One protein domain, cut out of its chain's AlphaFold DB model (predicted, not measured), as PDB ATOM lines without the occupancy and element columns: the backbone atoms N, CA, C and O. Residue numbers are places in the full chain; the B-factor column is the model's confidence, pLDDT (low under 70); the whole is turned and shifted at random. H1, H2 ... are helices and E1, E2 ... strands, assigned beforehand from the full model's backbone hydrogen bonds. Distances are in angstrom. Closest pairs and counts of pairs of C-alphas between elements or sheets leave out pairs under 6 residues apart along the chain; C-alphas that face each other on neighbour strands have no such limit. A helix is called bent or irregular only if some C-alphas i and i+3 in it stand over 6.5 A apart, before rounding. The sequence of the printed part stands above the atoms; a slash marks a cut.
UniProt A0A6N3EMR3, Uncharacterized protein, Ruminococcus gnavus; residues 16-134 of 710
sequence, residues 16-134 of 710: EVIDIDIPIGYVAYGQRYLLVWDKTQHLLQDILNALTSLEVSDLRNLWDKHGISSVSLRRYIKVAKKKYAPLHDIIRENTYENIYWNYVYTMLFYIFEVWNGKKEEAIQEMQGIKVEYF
ATOM      1  N   GLU A  16     499.652 432.903 437.015       33.69
ATOM      2  CA  GLU A  16     499.891 431.990 435.892       33.69
ATOM      3  C   GLU A  16     499.319 430.559 436.048       33.69
ATOM      4  O   GLU A  16     499.089 429.901 435.041       33.69
ATOM      5  N   VAL A  17     499.054 430.044 437.260       31.83
ATOM      6  CA  VAL A  17     498.386 428.729 437.450       31.83
ATOM      7  C   VAL A  17     496.856 428.869 437.445       31.83
ATOM      8  O   VAL A  17     496.146 427.889 437.222       31.83
ATOM      9  N   ILE A  18     496.341 430.084 437.657       34.09
ATOM     10  CA  ILE A  18     494.912 430.418 437.536       34.09
ATOM     11  C   ILE A  18     494.564 430.789 436.078       34.09
ATOM     12  O   ILE A  18     493.423 430.607 435.668       34.09
ATOM     13  N   ASP A  19     495.548 431.211 435.277       38.22
ATOM     14  CA  ASP A  19     495.394 431.597 433.864       38.22
ATOM     15  C   ASP A  19     495.719 430.483 432.844       38.22
ATOM     16  O   ASP A  19     496.001 430.758 431.677       38.22
ATOM     17  N   ILE A  20     495.660 429.205 433.235       39.19
ATOM     18  CA  ILE A  20     495.668 428.118 432.245       39.19
ATOM     19  C   ILE A  20     494.232 427.915 431.768       39.19
ATOM     20  O   ILE A  20     493.478 427.159 432.383       39.19
ATOM     21  N   ASP A  21     493.857 428.558 430.659       48.69
ATOM     22  CA  ASP A  21     492.611 428.206 429.985       48.69
ATOM     23  C   ASP A  21     492.676 426.713 429.600       48.69
ATOM     24  O   ASP A  21     493.656 426.216 429.028       48.69
ATOM     25  N   ILE A  22     491.614 425.981 429.913       47.69
ATOM     26  CA  ILE A  22     491.386 424.588 429.513       47.69
ATOM     27  C   ILE A  22     490.349 424.633 428.381       47.69
ATOM     28  O   ILE A  22     489.503 425.533 428.401       47.69
ATOM     29  N   PRO A  23     490.388 423.742 427.367       52.19
ATOM     30  CA  PRO A  23     489.406 423.823 426.302       52.19
ATOM     31  C   PRO A  23     487.994 423.656 426.879       52.19
ATOM     32  O   PRO A  23     487.685 422.653 427.517       52.19
ATOM     33  N   ILE A  24     487.152 424.662 426.656       53.47
ATOM     34  CA  ILE A  24     485.735 424.710 427.025       53.47
ATOM     35  C   ILE A  24     484.882 423.771 426.185       53.47
ATOM     36  O   ILE A  24     483.763 423.453 426.570       53.47
ATOM     37  N   GLY A  25     485.388 423.347 425.032       59.91
ATOM     38  CA  GLY A  25     484.645 422.573 424.056       59.91
ATOM     39  C   GLY A  25     485.507 422.104 422.908       59.91
ATOM     40  O   GLY A  25     486.735 422.189 422.950       59.91
ATOM     41  N   TYR A  26     484.861 421.623 421.863       63.44
ATOM     42  CA  TYR A  26     485.504 421.270 420.615       63.44
ATOM     43  C   TYR A  26     484.643 421.646 419.416       63.44
ATOM     44  O   TYR A  26     483.459 421.934 419.529       63.44
ATOM     45  N   VAL A  27     485.260 421.631 418.245       66.12
ATOM     46  CA  VAL A  27     484.596 421.739 416.952       66.12
ATOM     47  C   VAL A  27     484.955 420.494 416.152       66.12
ATOM     48  O   VAL A  27     486.129 420.133 416.064       66.12
ATOM     49  N   ALA A  28     483.958 419.802 415.606       62.50
ATOM     50  CA  ALA A  28     484.176 418.614 414.790       62.50
ATOM     51  C   ALA A  28     484.236 418.995 413.307       62.50
ATOM     52  O   ALA A  28     483.260 419.494 412.765       62.50
ATOM     53  N   TYR A  29     485.363 418.731 412.648       63.78
ATOM     54  CA  TYR A  29     485.525 418.878 411.202       63.78
ATOM     55  C   TYR A  29     485.707 417.481 410.590       63.78
ATOM     56  O   TYR A  29     486.792 416.887 410.646       63.78
ATOM     57  N   GLY A  30     484.628 416.904 410.054       63.50
ATOM     58  CA  GLY A  30     484.604 415.500 409.632       63.50
ATOM     59  C   GLY A  30     484.840 414.544 410.812       63.50
ATOM     60  O   GLY A  30     484.116 414.586 411.799       63.50
ATOM     61  N   GLN A  31     485.861 413.681 410.728       47.16
ATOM     62  CA  GLN A  31     486.247 412.758 411.815       47.16
ATOM     63  C   GLN A  31     487.271 413.346 412.808       47.16
ATOM     64  O   GLN A  31     487.747 412.635 413.694       47.16
ATOM     65  N   ARG A  32     487.674 414.614 412.650       46.66
ATOM     66  CA  ARG A  32     488.668 415.261 413.519       46.66
ATOM     67  C   ARG A  32     488.017 416.261 414.461       46.66
ATOM     68  O   ARG A  32     487.114 416.991 414.071       46.66
ATOM     69  N   TYR A  33     488.552 416.335 415.674       54.28
ATOM     70  CA  TYR A  33     488.121 417.276 416.701       54.28
ATOM     71  C   TYR A  33     489.178 418.363 416.900       54.28
ATOM     72  O   TYR A  33     490.359 418.063 417.089       54.28
ATOM     73  N   LEU A  34     488.748 419.620 416.888       62.72
ATOM     74  CA  LEU A  34     489.538 420.778 417.283       62.72
ATOM     75  C   LEU A  34     489.120 421.204 418.685       62.72
ATOM     76  O   LEU A  34     487.989 421.628 418.870       62.72
ATOM     77  N   LEU A  35     490.014 421.116 419.668       62.44
ATOM     78  CA  LEU A  35     489.743 421.607 421.023       62.44
ATOM     79  C   LEU A  35     489.640 423.142 421.019       62.44
ATOM     80  O   LEU A  35     490.446 423.813 420.377       62.44
ATOM     81  N   VAL A  36     488.669 423.705 421.734       64.44
ATOM     82  CA  VAL A  36     488.362 425.141 421.759       64.44
ATOM     83  C   VAL A  36     488.450 425.685 423.174       64.44
ATOM     84  O   VAL A  36     487.846 425.106 424.064       64.44
ATOM     85  N   TRP A  37     489.173 426.787 423.380       73.31
ATOM     86  CA  TRP A  37     489.349 427.454 424.676       73.31
ATOM     87  C   TRP A  37     488.484 428.716 424.777       73.31
ATOM     88  O   TRP A  37     488.203 429.344 423.759       73.31
ATOM     89  N   ASP A  38     488.074 429.090 425.996       68.12
ATOM     90  CA  ASP A  38     487.113 430.183 426.241       68.12
ATOM     91  C   ASP A  38     487.600 431.506 425.652       68.12
ATOM     92  O   ASP A  38     486.964 432.098 424.775       68.12
ATOM     93  N   LYS A  39     488.811 431.924 426.041       71.56
ATOM     94  CA  LYS A  39     489.379 433.193 425.582       71.56
ATOM     95  C   LYS A  39     489.818 433.151 424.120       71.56
ATOM     96  O   LYS A  39     490.092 434.204 423.561       71.56
ATOM     97  N   THR A  40     489.850 431.987 423.462       76.75
ATOM     98  CA  THR A  40     490.288 431.852 422.058       76.75
ATOM     99  C   THR A  40     489.170 431.473 421.098       76.75
ATOM    100  O   THR A  40     489.407 431.431 419.892       76.75
ATOM    101  N   GLN A  41     487.956 431.213 421.583       81.88
ATOM    102  CA  GLN A  41     486.824 430.814 420.748       81.88
ATOM    103  C   GLN A  41     486.524 431.837 419.648       81.88
ATOM    104  O   GLN A  41     486.237 431.457 418.513       81.88
ATOM    105  N   HIS A  42     486.629 433.129 419.971       82.81
ATOM    106  CA  HIS A  42     486.403 434.213 419.015       82.81
ATOM    107  C   HIS A  42     487.337 434.126 417.793       82.81
ATOM    108  O   HIS A  42     486.914 434.424 416.677       82.81
ATOM    109  N   LEU A  43     488.559 433.603 417.975       87.81
ATOM    110  CA  LEU A  43     489.564 433.490 416.914       87.81
ATOM    111  C   LEU A  43     489.146 432.529 415.798       87.81
ATOM    112  O   LEU A  43     489.627 432.670 414.678       87.81
ATOM    113  N   LEU A  44     488.265 431.556 416.061       88.62
ATOM    114  CA  LEU A  44     487.813 430.610 415.034       88.62
ATOM    115  C   LEU A  44     487.135 431.340 413.871       88.62
ATOM    116  O   LEU A  44     487.439 431.070 412.709       88.62
ATOM    117  N   GLN A  45     486.260 432.298 414.180       88.94
ATOM    118  CA  GLN A  45     485.554 433.061 413.157       88.94
ATOM    119  C   GLN A  45     486.497 434.015 412.419       88.94
ATOM    120  O   GLN A  45     486.411 434.139 411.196       88.94
ATOM    121  N   ASP A  46     487.428 434.643 413.137       92.25
ATOM    122  CA  ASP A  46     488.426 435.533 412.541       92.25
ATOM    123  C   ASP A  46     489.333 434.780 411.559       92.25
ATOM    124  O   ASP A  46     489.604 435.266 410.458       92.25
ATOM    125  N   ILE A  47     489.737 433.551 411.904       94.06
ATOM    126  CA  ILE A  47     490.516 432.687 411.009       94.06
ATOM    127  C   ILE A  47     489.691 432.306 409.775       94.06
ATOM    128  O   ILE A  47     490.203 432.404 408.660       94.06
ATOM    129  N   LEU A  48     488.421 431.918 409.926       92.19
ATOM    130  CA  LEU A  48     487.560 431.586 408.781       92.19
ATOM    131  C   LEU A  48     487.382 432.777 407.826       92.19
ATOM    132  O   LEU A  48     487.450 432.613 406.602       92.19
ATOM    133  N   ASN A  49     487.224 433.986 408.367       92.81
ATOM    134  CA  ASN A  49     487.147 435.215 407.576       92.81
ATOM    135  C   ASN A  49     488.462 435.471 406.818       92.81
ATOM    136  O   ASN A  49     488.447 435.764 405.619       92.81
ATOM    137  N   ALA A  50     489.606 435.285 407.481       94.19
ATOM    138  CA  ALA A  50     490.919 435.417 406.859       94.19
ATOM    139  C   ALA A  50     491.147 434.392 405.736       94.19
ATOM    140  O   ALA A  50     491.586 434.764 404.646       94.19
ATOM    141  N   LEU A  51     490.794 433.122 405.958       94.19
ATOM    142  CA  LEU A  51     490.890 432.065 404.945       94.19
ATOM    143  C   LEU A  51     489.998 432.346 403.728       94.19
ATOM    144  O   LEU A  51     490.387 432.052 402.599       94.19
ATOM    145  N   THR A  52     488.834 432.967 403.935       92.69
ATOM    146  CA  THR A  52     487.939 433.381 402.843       92.69
ATOM    147  C   THR A  52     488.608 434.420 401.940       92.69
ATOM    148  O   THR A  52     488.514 434.315 400.717       92.69
ATOM    149  N   SER A  53     489.329 435.377 402.533       92.44
ATOM    150  CA  SER A  53     489.984 436.486 401.820       92.44
ATOM    151  C   SER A  53     491.224 436.097 401.003       92.44
ATOM    152  O   SER A  53     491.653 436.869 400.148       92.44
ATOM    153  N   LEU A  54     491.810 434.922 401.255       93.56
ATOM    154  CA  LEU A  54     493.020 434.449 400.580       93.56
ATOM    155  C   LEU A  54     492.681 433.577 399.364       93.56
ATOM    156  O   LEU A  54     491.744 432.773 399.397       93.56
ATOM    157  N   GLU A  55     493.459 433.689 398.283       92.44
ATOM    158  CA  GLU A  55     493.275 432.830 397.109       92.44
ATOM    159  C   GLU A  55     493.575 431.360 397.428       92.44
ATOM    160  O   GLU A  55     494.494 431.034 398.184       92.44
ATOM    161  N   VAL A  56     492.809 430.442 396.826       91.44
ATOM    162  CA  VAL A  56     492.972 429.002 397.091       91.44
ATOM    163  C   VAL A  56     494.339 428.481 396.639       91.44
ATOM    164  O   VAL A  56     494.910 427.610 397.289       91.44
ATOM    165  N   SER A  57     494.894 429.056 395.568       89.06
ATOM    166  CA  SER A  57     496.232 428.770 395.037       89.06
ATOM    167  C   SER A  57     497.335 429.106 396.049       89.06
ATOM    168  O   SER A  57     498.285 428.338 396.222       89.06
ATOM    169  N   ASP A  58     497.185 430.219 396.767       91.12
ATOM    170  CA  ASP A  58     498.122 430.666 397.791       91.12
ATOM    171  C   ASP A  58     498.053 429.801 399.047       91.12
ATOM    172  O   ASP A  58     499.090 429.374 399.558       91.12
ATOM    173  N   LEU A  59     496.842 429.479 399.505       92.50
ATOM    174  CA  LEU A  59     496.642 428.562 400.626       92.50
ATOM    175  C   LEU A  59     497.140 427.145 400.305       92.50
ATOM    176  O   LEU A  59     497.737 426.502 401.167       92.50
ATOM    177  N   ARG A  60     496.961 426.678 399.062       90.44
ATOM    178  CA  ARG A  60     497.449 425.368 398.613       90.44
ATOM    179  C   ARG A  60     498.972 425.310 398.626       90.44
ATOM    180  O   ARG A  60     499.546 424.383 399.180       90.44
ATOM    181  N   ASN A  61     499.630 426.334 398.088       87.88
ATOM    182  CA  ASN A  61     501.091 426.442 398.087       87.88
ATOM    183  C   ASN A  61     501.664 426.544 399.513       87.88
ATOM    184  O   ASN A  61     502.709 425.962 399.805       87.88
ATOM    185  N   LEU A  62     500.976 427.261 400.408       89.44
ATOM    186  CA  LEU A  62     501.303 427.311 401.834       89.44
ATOM    187  C   LEU A  62     501.207 425.919 402.479       89.44
ATOM    188  O   LEU A  62     502.131 425.508 403.180       89.44
ATOM    189  N   TRP A  63     500.113 425.199 402.224       91.06
ATOM    190  CA  TRP A  63     499.879 423.861 402.757       91.06
ATOM    191  C   TRP A  63     500.887 422.835 402.225       91.06
ATOM    192  O   TRP A  63     501.568 422.191 403.017       91.06
ATOM    193  N   ASP A  64     501.076 422.748 400.908       84.06
ATOM    194  CA  ASP A  64     501.957 421.750 400.286       84.06
ATOM    195  C   ASP A  64     503.427 421.905 400.730       84.06
ATOM    196  O   ASP A  64     504.159 420.922 400.828       84.06
ATOM    197  N   LYS A  65     503.881 423.135 401.019       80.81
ATOM    198  CA  LYS A  65     505.274 423.402 401.429       80.81
ATOM    199  C   LYS A  65     505.495 423.418 402.937       80.81
ATOM    200  O   LYS A  65     506.609 423.145 403.384       80.81
ATOM    201  N   HIS A  66     504.480 423.784 403.719       82.94
ATOM    202  CA  HIS A  66     504.648 424.091 405.144       82.94
ATOM    203  C   HIS A  66     503.597 423.436 406.059       82.94
ATOM    204  O   HIS A  66     503.710 423.544 407.277       82.94
ATOM    205  N   GLY A  67     502.633 422.688 405.515       69.56
ATOM    206  CA  GLY A  67     501.562 421.970 406.226       69.56
ATOM    207  C   GLY A  67     501.994 420.702 406.975       69.56
ATOM    208  O   GLY A  67     501.151 419.930 407.426       69.56
ATOM    209  N   ILE A  68     503.298 420.477 407.157       54.78
ATOM    210  CA  ILE A  68     503.818 419.353 407.954       54.78
ATOM    211  C   ILE A  68     503.521 419.511 409.456       54.78
ATOM    212  O   ILE A  68     503.370 418.521 410.164       54.78
ATOM    213  N   SER A  69     503.417 420.748 409.957       59.66
ATOM    214  CA  SER A  69     503.017 421.044 411.339       59.66
ATOM    215  C   SER A  69     502.538 422.489 411.500       59.66
ATOM    216  O   SER A  69     502.882 423.365 410.702       59.66
ATOM    217  N   SER A  70     501.793 422.772 412.574       60.69
ATOM    218  CA  SER A  70     501.385 424.140 412.930       60.69
ATOM    219  C   SER A  70     502.585 425.059 413.194       60.69
ATOM    220  O   SER A  70     502.562 426.237 412.840       60.69
ATOM    221  N   VAL A  71     503.679 424.510 413.734       59.78
ATOM    222  CA  VAL A  71     504.949 425.223 413.955       59.78
ATOM    223  C   VAL A  71     505.602 425.626 412.630       59.78
ATOM    224  O   VAL A  71     506.083 426.755 412.503       59.78
ATOM    225  N   SER A  72     505.602 424.732 411.637       64.00
ATOM    226  CA  SER A  72     506.155 425.006 410.305       64.00
ATOM    227  C   SER A  72     505.370 426.111 409.588       64.00
ATOM    228  O   SER A  72     505.964 427.092 409.128       64.00
ATOM    229  N   LEU A  73     504.032 426.032 409.610       74.81
ATOM    230  CA  LEU A  73     503.150 427.081 409.084       74.81
ATOM    231  C   LEU A  73     503.407 428.435 409.755       74.81
ATOM    232  O   LEU A  73     503.620 429.437 409.068       74.81
ATOM    233  N   ARG A  74     503.447 428.462 411.094       83.69
ATOM    234  CA  ARG A  74     503.711 429.672 411.886       83.69
ATOM    235  C   ARG A  74     505.026 430.330 411.485       83.69
ATOM    236  O   ARG A  74     505.064 431.540 411.262       83.69
ATOM    237  N   ARG A  75     506.112 429.551 411.417       74.94
ATOM    238  CA  ARG A  75     507.447 430.057 411.057       74.94
ATOM    239  C   ARG A  75     507.432 430.693 409.672       74.94
ATOM    240  O   ARG A  75     507.928 431.805 409.518       74.94
ATOM    241  N   TYR A  76     506.818 430.037 408.692       81.00
ATOM    242  CA  TYR A  76     506.781 430.561 407.331       81.00
ATOM    243  C   TYR A  76     505.887 431.798 407.183       81.00
ATOM    244  O   TYR A  76     506.313 432.788 406.591       81.00
ATOM    245  N   ILE A  77     504.686 431.805 407.766       83.38
ATOM    246  CA  ILE A  77     503.779 432.964 407.697       83.38
ATOM    247  C   ILE A  77     504.398 434.192 408.382       83.38
ATOM    248  O   ILE A  77     504.262 435.308 407.881       83.38
ATOM    249  N   LYS A  78     505.173 433.997 409.460       77.88
ATOM    250  CA  LYS A  78     505.974 435.065 410.082       77.88
ATOM    251  C   LYS A  78     507.066 435.634 409.171       77.88
ATOM    252  O   LYS A  78     507.467 436.773 409.381       77.88
ATOM    253  N   VAL A  79     507.551 434.886 408.184       76.94
ATOM    254  CA  VAL A  79     508.503 435.383 407.176       76.94
ATOM    255  C   VAL A  79     507.751 436.041 406.016       76.94
ATOM    256  O   VAL A  79     508.096 437.137 405.580       76.94
ATOM    257  N   ALA A  80     506.661 435.425 405.561       82.94
ATOM    258  CA  ALA A  80     505.834 435.881 404.448       82.94
ATOM    259  C   ALA A  80     504.668 436.800 404.884       82.94
ATOM    260  O   ALA A  80     503.587 436.753 404.291       82.94
ATOM    261  N   LYS A  81     504.886 437.666 405.890       82.81
ATOM    262  CA  LYS A  81     503.827 438.452 406.564       82.81
ATOM    263  C   LYS A  81     502.937 439.240 405.609       82.81
ATOM    264  O   LYS A  81     501.729 439.222 405.758       82.81
ATOM    265  N   LYS A  82     503.521 439.893 404.596       84.25
ATOM    266  CA  LYS A  82     502.760 440.694 403.618       84.25
ATOM    267  C   LYS A  82     501.785 439.853 402.792       84.25
ATOM    268  O   LYS A  82     500.723 440.341 402.437       84.25
ATOM    269  N   LYS A  83     502.162 438.612 402.468       85.44
ATOM    270  CA  LYS A  83     501.359 437.720 401.625       85.44
ATOM    271  C   LYS A  83     500.212 437.082 402.409       85.44
ATOM    272  O   LYS A  83     499.110 436.974 401.894       85.44
ATOM    273  N   TYR A  84     500.463 436.705 403.661       90.19
ATOM    274  CA  TYR A  84     499.470 436.078 404.538       90.19
ATOM    275  C   TYR A  84     499.024 437.015 405.665       90.19
ATOM    276  O   TYR A  84     498.703 436.554 406.761       90.19
ATOM    277  N   ALA A  85     498.998 438.325 405.392       90.50
ATOM    278  CA  ALA A  85     498.590 439.358 406.343       90.50
ATOM    279  C   ALA A  85     497.217 439.072 406.981       90.50
ATOM    280  O   ALA A  85     497.132 439.160 408.206       90.50
ATOM    281  N   PRO A  86     496.189 438.597 406.234       94.38
ATOM    282  CA  PRO A  86     494.896 438.255 406.827       94.38
ATOM    283  C   PRO A  86     494.967 437.234 407.969       94.38
ATOM    284  O   PRO A  86     494.171 437.314 408.894       94.38
ATOM    285  N   LEU A  87     495.913 436.285 407.929       90.69
ATOM    286  CA  LEU A  87     496.141 435.333 409.022       90.69
ATOM    287  C   LEU A  87     497.106 435.918 410.063       90.69
ATOM    288  O   LEU A  87     496.843 435.886 411.259       90.69
ATOM    289  N   HIS A  88     498.228 436.488 409.624       90.88
ATOM    290  CA  HIS A  88     499.261 436.992 410.528       90.88
ATOM    291  C   HIS A  88     498.732 438.065 411.502       90.88
ATOM    292  O   HIS A  88     499.057 438.003 412.691       90.88
ATOM    293  N   ASP A  89     497.897 438.988 411.015       90.19
ATOM    294  CA  ASP A  89     497.511 440.217 411.720       90.19
ATOM    295  C   ASP A  89     496.285 440.065 412.646       90.19
ATOM    296  O   ASP A  89     495.866 441.042 413.270       90.19
ATOM    297  N   ILE A  90     495.722 438.857 412.792       90.12
ATOM    298  CA  ILE A  90     494.629 438.595 413.748       90.12
ATOM    299  C   ILE A  90     495.129 438.837 415.180       90.12
ATOM    300  O   ILE A  90     496.045 438.155 415.650       90.12
ATOM    301  N   ILE A  91     494.518 439.793 415.884       85.38
ATOM    302  CA  ILE A  91     494.902 440.181 417.248       85.38
ATOM    303  C   ILE A  91     494.606 439.035 418.218       85.38
ATOM    304  O   ILE A  91     493.504 438.501 418.245       85.38
ATOM    305  N   ARG A  92     495.601 438.674 419.029       81.81
ATOM    306  CA  ARG A  92     495.523 437.612 420.040       81.81
ATOM    307  C   ARG A  92     496.623 437.784 421.085       81.81
ATOM    308  O   ARG A  92     497.651 438.401 420.805       81.81
ATOM    309  N   GLU A  93     496.423 437.232 422.277       71.56
ATOM    310  CA  GLU A  93     497.449 437.205 423.327       71.56
ATOM    311  C   GLU A  93     498.518 436.140 423.019       71.56
ATOM    312  O   GLU A  93     498.194 435.060 422.518       71.56
ATOM    313  N   ASN A  94     499.795 436.402 423.338       63.06
ATOM    314  CA  ASN A  94     500.889 435.461 423.032       63.06
ATOM    315  C   ASN A  94     500.707 434.110 423.730       63.06
ATOM    316  O   ASN A  94     501.107 433.090 423.173       63.06
ATOM    317  N   THR A  95     500.086 434.084 424.911       55.59
ATOM    318  CA  THR A  95     499.804 432.850 425.659       55.59
ATOM    319  C   THR A  95     498.954 431.866 424.841       55.59
ATOM    320  O   THR A  95     499.096 430.653 424.989       55.59
ATOM    321  N   TYR A  96     498.147 432.362 423.892       68.50
ATOM    322  CA  TYR A  96     497.281 431.559 423.021       68.50
ATOM    323  C   TYR A  96     497.808 431.388 421.593       68.50
ATOM    324  O   TYR A  96     497.144 430.801 420.742       68.50
ATOM    325  N   GLU A  97     499.023 431.851 421.311       75.25
ATOM    326  CA  GLU A  97     499.627 431.827 419.979       75.25
ATOM    327  C   GLU A  97     499.743 430.399 419.419       75.25
ATOM    328  O   GLU A  97     499.437 430.157 418.253       75.25
ATOM    329  N   ASN A  98     500.127 429.422 420.244       67.75
ATOM    330  CA  ASN A  98     500.198 428.023 419.809       67.75
ATOM    331  C   ASN A  98     498.805 427.428 419.533       67.75
ATOM    332  O   ASN A  98     498.648 426.654 418.589       67.75
ATOM    333  N   ILE A  99     497.792 427.818 420.313       72.56
ATOM    334  CA  ILE A  99     496.396 427.398 420.111       72.56
ATOM    335  C   ILE A  99     495.860 427.985 418.801       72.56
ATOM    336  O   ILE A  99     495.337 427.246 417.969       72.56
ATOM    337  N   TYR A 100     496.098 429.274 418.559       85.81
ATOM    338  CA  TYR A 100     495.755 429.945 417.307       85.81
ATOM    339  C   TYR A 100     496.346 429.227 416.084       85.81
ATOM    340  O   TYR A 100     495.626 428.905 415.139       85.81
ATOM    341  N   TRP A 101     497.643 428.901 416.096       83.44
ATOM    342  CA  TRP A 101     498.264 428.227 414.947       83.44
ATOM    343  C   TRP A 101     497.804 426.779 414.777       83.44
ATOM    344  O   TRP A 101     497.772 426.284 413.649       83.44
ATOM    345  N   ASN A 102     497.386 426.115 415.854       74.44
ATOM    346  CA  ASN A 102     496.711 424.823 415.757       74.44
ATOM    347  C   ASN A 102     495.327 424.947 415.103       74.44
ATOM    348  O   ASN A 102     494.950 424.052 414.343       74.44
ATOM    349  N   TYR A 103     494.595 426.043 415.325       87.81
ATOM    350  CA  TYR A 103     493.316 426.295 414.646       87.81
ATOM    351  C   TYR A 103     493.527 426.481 413.148       87.81
ATOM    352  O   TYR A 103     492.931 425.755 412.354       87.81
ATOM    353  N   VAL A 104     494.450 427.371 412.768       87.94
ATOM    354  CA  VAL A 104     494.806 427.620 411.360       87.94
ATOM    355  C   VAL A 104     495.249 426.328 410.673       87.94
ATOM    356  O   VAL A 104     494.767 426.007 409.589       87.94
ATOM    357  N   TYR A 105     496.130 425.555 411.317       84.75
ATOM    358  CA  TYR A 105     496.592 424.269 410.797       84.75
ATOM    359  C   TYR A 105     495.435 423.289 410.576       84.75
ATOM    360  O   TYR A 105     495.336 422.683 409.514       84.75
ATOM    361  N   THR A 106     494.550 423.147 411.565       76.94
ATOM    362  CA  THR A 106     493.442 422.184 411.509       76.94
ATOM    363  C   THR A 106     492.423 422.558 410.435       76.94
ATOM    364  O   THR A 106     491.958 421.683 409.707       76.94
ATOM    365  N   MET A 107     492.121 423.848 410.278       88.44
ATOM    366  CA  MET A 107     491.219 424.336 409.232       88.44
ATOM    367  C   MET A 107     491.818 424.164 407.828       88.44
ATOM    368  O   MET A 107     491.119 423.731 406.916       88.44
ATOM    369  N   LEU A 108     493.119 424.428 407.643       86.25
ATOM    370  CA  LEU A 108     493.801 424.183 406.364       86.25
ATOM    371  C   LEU A 108     493.882 422.692 406.027       86.25
ATOM    372  O   LEU A 108     493.621 422.315 404.885       86.25
ATOM    373  N   PHE A 109     494.174 421.850 407.022       81.25
ATOM    374  CA  PHE A 109     494.103 420.400 406.879       81.25
ATOM    375  C   PHE A 109     492.709 419.978 406.402       81.25
ATOM    376  O   PHE A 109     492.586 419.211 405.455       81.25
ATOM    377  N   TYR A 110     491.648 420.503 407.021       82.12
ATOM    378  CA  TYR A 110     490.282 420.170 406.628       82.12
ATOM    379  C   TYR A 110     489.987 420.556 405.175       82.12
ATOM    380  O   TYR A 110     489.474 419.741 404.410       82.12
ATOM    381  N   ILE A 111     490.387 421.762 404.767       87.56
ATOM    382  CA  ILE A 111     490.209 422.242 403.393       87.56
ATOM    383  C   ILE A 111     490.930 421.334 402.386       87.56
ATOM    384  O   ILE A 111     490.329 420.923 401.393       87.56
ATOM    385  N   PHE A 112     492.211 421.028 402.606       86.75
ATOM    386  CA  PHE A 112     493.043 420.390 401.580       86.75
ATOM    387  C   PHE A 112     493.071 418.866 401.632       86.75
ATOM    388  O   PHE A 112     493.142 418.251 400.569       86.75
ATOM    389  N   GLU A 113     492.970 418.272 402.818       77.44
ATOM    390  CA  GLU A 113     493.082 416.821 403.014       77.44
ATOM    391  C   GLU A 113     491.719 416.136 403.152       77.44
ATOM    392  O   GLU A 113     491.580 414.978 402.774       77.44
ATOM    393  N   VAL A 114     490.699 416.828 403.678       74.06
ATOM    394  CA  VAL A 114     489.350 416.249 403.835       74.06
ATOM    395  C   VAL A 114     488.435 416.667 402.689       74.06
ATOM    396  O   VAL A 114     487.795 415.825 402.064       74.06
ATOM    397  N   TRP A 115     488.424 417.957 402.358       83.19
ATOM    398  CA  TRP A 115     487.627 418.514 401.264       83.19
ATOM    399  C   TRP A 115     488.363 418.567 399.920       83.19
ATOM    400  O   TRP A 115     487.865 419.167 398.966       83.19
ATOM    401  N   ASN A 116     489.533 417.929 399.805       83.62
ATOM    402  CA  ASN A 116     490.314 417.831 398.565       83.62
ATOM    403  C   ASN A 116     490.579 419.189 397.881       83.62
ATOM    404  O   ASN A 116     490.616 419.289 396.655       83.62
ATOM    405  N   GLY A 117     490.750 420.255 398.666       79.94
ATOM    406  CA  GLY A 117     491.046 421.605 398.181       79.94
ATOM    407  C   GLY A 117     489.832 422.433 397.764       79.94
ATOM    408  O   GLY A 117     490.013 423.544 397.264       79.94
ATOM    409  N   LYS A 118     488.607 421.949 397.993       87.69
ATOM    410  CA  LYS A 118     487.376 422.718 397.764       87.69
ATOM    411  C   LYS A 118     487.136 423.737 398.886       87.69
ATOM    412  O   LYS A 118     486.326 423.523 399.787       87.69
ATOM    413  N   LYS A 119     487.885 424.842 398.844       91.81
ATOM    414  CA  LYS A 119     487.942 425.868 399.900       91.81
ATOM    415  C   LYS A 119     486.575 426.446 400.258       91.81
ATOM    416  O   LYS A 119     486.256 426.531 401.439       91.81
ATOM    417  N   GLU A 120     485.789 426.859 399.272       88.56
ATOM    418  CA  GLU A 120     484.514 427.548 399.490       88.56
ATOM    419  C   GLU A 120     483.491 426.634 400.179       88.56
ATOM    420  O   GLU A 120     482.866 427.047 401.152       88.56
ATOM    421  N   GLU A 121     483.389 425.378 399.734       88.44
ATOM    422  CA  GLU A 121     482.503 424.361 400.320       88.44
ATOM    423  C   GLU A 121     482.929 424.021 401.760       88.44
ATOM    424  O   GLU A 121     482.103 424.021 402.674       88.44
ATOM    425  N   ALA A 122     484.236 423.832 401.987       86.88
ATOM    426  CA  ALA A 122     484.791 423.553 403.308       86.88
ATOM    427  C   ALA A 122     484.569 424.713 404.295       86.88
ATOM    428  O   ALA A 122     484.166 424.488 405.433       86.88
ATOM    429  N   ILE A 123     484.812 425.963 403.882       89.12
ATOM    430  CA  ILE A 123     484.591 427.140 404.738       89.12
ATOM    431  C   ILE A 123     483.104 427.321 405.045       89.12
ATOM    432  O   ILE A 123     482.765 427.611 406.192       89.12
ATOM    433  N   GLN A 124     482.219 427.126 404.062       88.44
ATOM    434  CA  GLN A 124     480.774 427.218 404.273       88.44
ATOM    435  C   GLN A 124     480.289 426.197 405.312       88.44
ATOM    436  O   GLN A 124     479.466 426.539 406.162       88.44
ATOM    437  N   GLU A 125     480.824 424.974 405.293       84.75
ATOM    438  CA  GLU A 125     480.532 423.978 406.325       84.75
ATOM    439  C   GLU A 125     481.092 424.409 407.689       84.75
ATOM    440  O   GLU A 125     480.362 424.404 408.676       84.75
ATOM    441  N   MET A 126     482.345 424.880 407.746       85.31
ATOM    442  CA  MET A 126     482.974 425.332 408.995       85.31
ATOM    443  C   MET A 126     482.258 426.518 409.658       85.31
ATOM    444  O   MET A 126     482.215 426.581 410.884       85.31
ATOM    445  N   GLN A 127     481.661 427.424 408.877       82.88
ATOM    446  CA  GLN A 127     480.860 428.549 409.385       82.88
ATOM    447  C   GLN A 127     479.557 428.106 410.070       82.88
ATOM    448  O   GLN A 127     479.018 428.837 410.901       82.88
ATOM    449  N   GLY A 128     479.034 426.923 409.731       71.62
ATOM    450  CA  GLY A 128     477.825 426.365 410.337       71.62
ATOM    451  C   GLY A 128     478.071 425.611 411.647       71.62
ATOM    452  O   GLY A 128     477.112 425.337 412.376       71.62
ATOM    453  N   ILE A 129     479.326 425.271 411.958       72.44
ATOM    454  CA  ILE A 129     479.660 424.403 413.090       72.44
ATOM    455  C   ILE A 129     479.810 425.236 414.359       72.44
ATOM    456  O   ILE A 129     480.556 426.212 414.424       72.44
ATOM    457  N   LYS A 130     479.084 424.828 415.398       76.81
ATOM    458  CA  LYS A 130     479.155 425.446 416.719       76.81
ATOM    459  C   LYS A 130     480.199 424.736 417.566       76.81
ATOM    460  O   LYS A 130     480.419 423.540 417.412       76.81
ATOM    461  N   VAL A 131     480.805 425.479 418.487       71.44
ATOM    462  CA  VAL A 131     481.612 424.878 419.550       71.44
ATOM    463  C   VAL A 131     480.689 424.014 420.403       71.44
ATOM    464  O   VAL A 131     479.750 424.518 421.021       71.44
ATOM    465  N   GLU A 132     480.950 422.716 420.410       63.88
ATOM    466  CA  GLU A 132     480.348 421.761 421.326       63.88
ATOM    467  C   GLU A 132     481.093 421.870 422.650       63.88
ATOM    468  O   GLU A 132     482.217 421.393 422.801       63.88
ATOM    469  N   TYR A 133     480.501 422.592 423.595       55.94
ATOM    470  CA  TYR A 133     481.092 422.788 424.910       55.94
ATOM    471  C   TYR A 133     481.171 421.445 425.636       55.94
ATOM    472  O   TYR A 133     480.174 420.736 425.749       55.94
ATOM    473  N   PHE A 134     482.361 421.109 426.138       46.50
ATOM    474  CA  PHE A 134     482.580 419.919 426.944       46.50
ATOM    475  C   PHE A 134     481.763 420.025 428.218       46.50
ATOM    476  O   PHE A 134     481.063 419.078 428.549       46.50
TER     477      PHE A 134
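Overview. This is residues 16 to 134 of the 710 residues of an uncharacterized protein of Ruminococcus gnavus (UniProt A0A6N3EMR3). A two-stranded hairpin, E1 and E2, sits beside one long helix, H5, which runs through the middle; the helices H1, H2, H3 and H6 pack round H5, mostly crossing it, and the short H4 packs on H1. Near the end of the printed part, residues 132 to 133 pair briefly with E1. The printed part has 119 residues, with two named strands, antiparallel in the order E1 - E2, followed by six named helices, H1 to H6; the class is mostly helix. It is compact, with a radius of gyration of the C-alphas of 13.8 A and spans of 42 by 30 by 22 A.

Arrangement. Look first at the hairpin of E1, residues 23 to 29, and E2, residues 32 to 37, antiparallel at 151 degrees; N 27 and O 34 are 2.8 A apart, N 36 and O 25 2.7 A, both within hydrogen-bond range. Residues 25 to 26 of E1 also pair antiparallel with residues 132 to 133. From E2 go to H5, residues 94 to 114, the hub: the closest C-alphas of the two, Leu 34 and Thr 106, are 7.1 A apart. H3, residues 70 to 79, touches residues 98 to 105 of H5 and is about perpendicular to it at 75 degrees, with C-alphas 70 and 105 closest at 5.2 A. H1, residues 42 to 53, touches H5 at a steep tilt of 48 degrees, the same way, closest at C-alphas 47 and 104, 6.6 A. H6, residues 119 to 128, touches H1 at a shallow tilt of 25 degrees, opposite ways, closest at C-alphas 48 and 123, 6.7 A. H6 also touches H5, closest at C-alphas 119 and 111, 5.5 A. H2, residues 56 to 66, touches H5 at a steep tilt of 68 degrees, only just short of perpendicular, closest at C-alphas 63 and 108, 7.1 A. H4, residues 85 to 88, touches H1, closest at C-alphas 86 and 50, 4.9 A. Every O i to N i+4 pair is within hydrogen-bond range in H2 and H3; the figures are 7 of 8 in H1, 15 of 17 in H5 and 5 of 6 in H6, and H4 is too short for such a pair.

Along the chain. Find C-alpha 23 at (489.406, 423.823, 426.302), where E1 begins and runs 16.4 A; E2 runs 16.5 A. H1 measures 17.7 A, H2 15.0 A, H3 14.5 A and H4 4.9 A. H5 runs 29.5 A from C-alpha 94 at (500.889, 435.461, 423.032); it is irregular, with C-alphas 95 and 98 7.6 A apart. H6 runs 14.5 A to C-alpha 128 at (477.825, 426.365, 410.337).

Size, cuts and confidence. The two C-alphas farthest apart, those of Ile 18 and Ser 57, are 42.6 A apart. The printed part has no cut, and each link between named elements is tight. The mean pLDDT of the printed part is 76.3; look for values under 70 at residues 16 to 36, 38, 67 to 72, 94 to 96, 98 and 132 to 134.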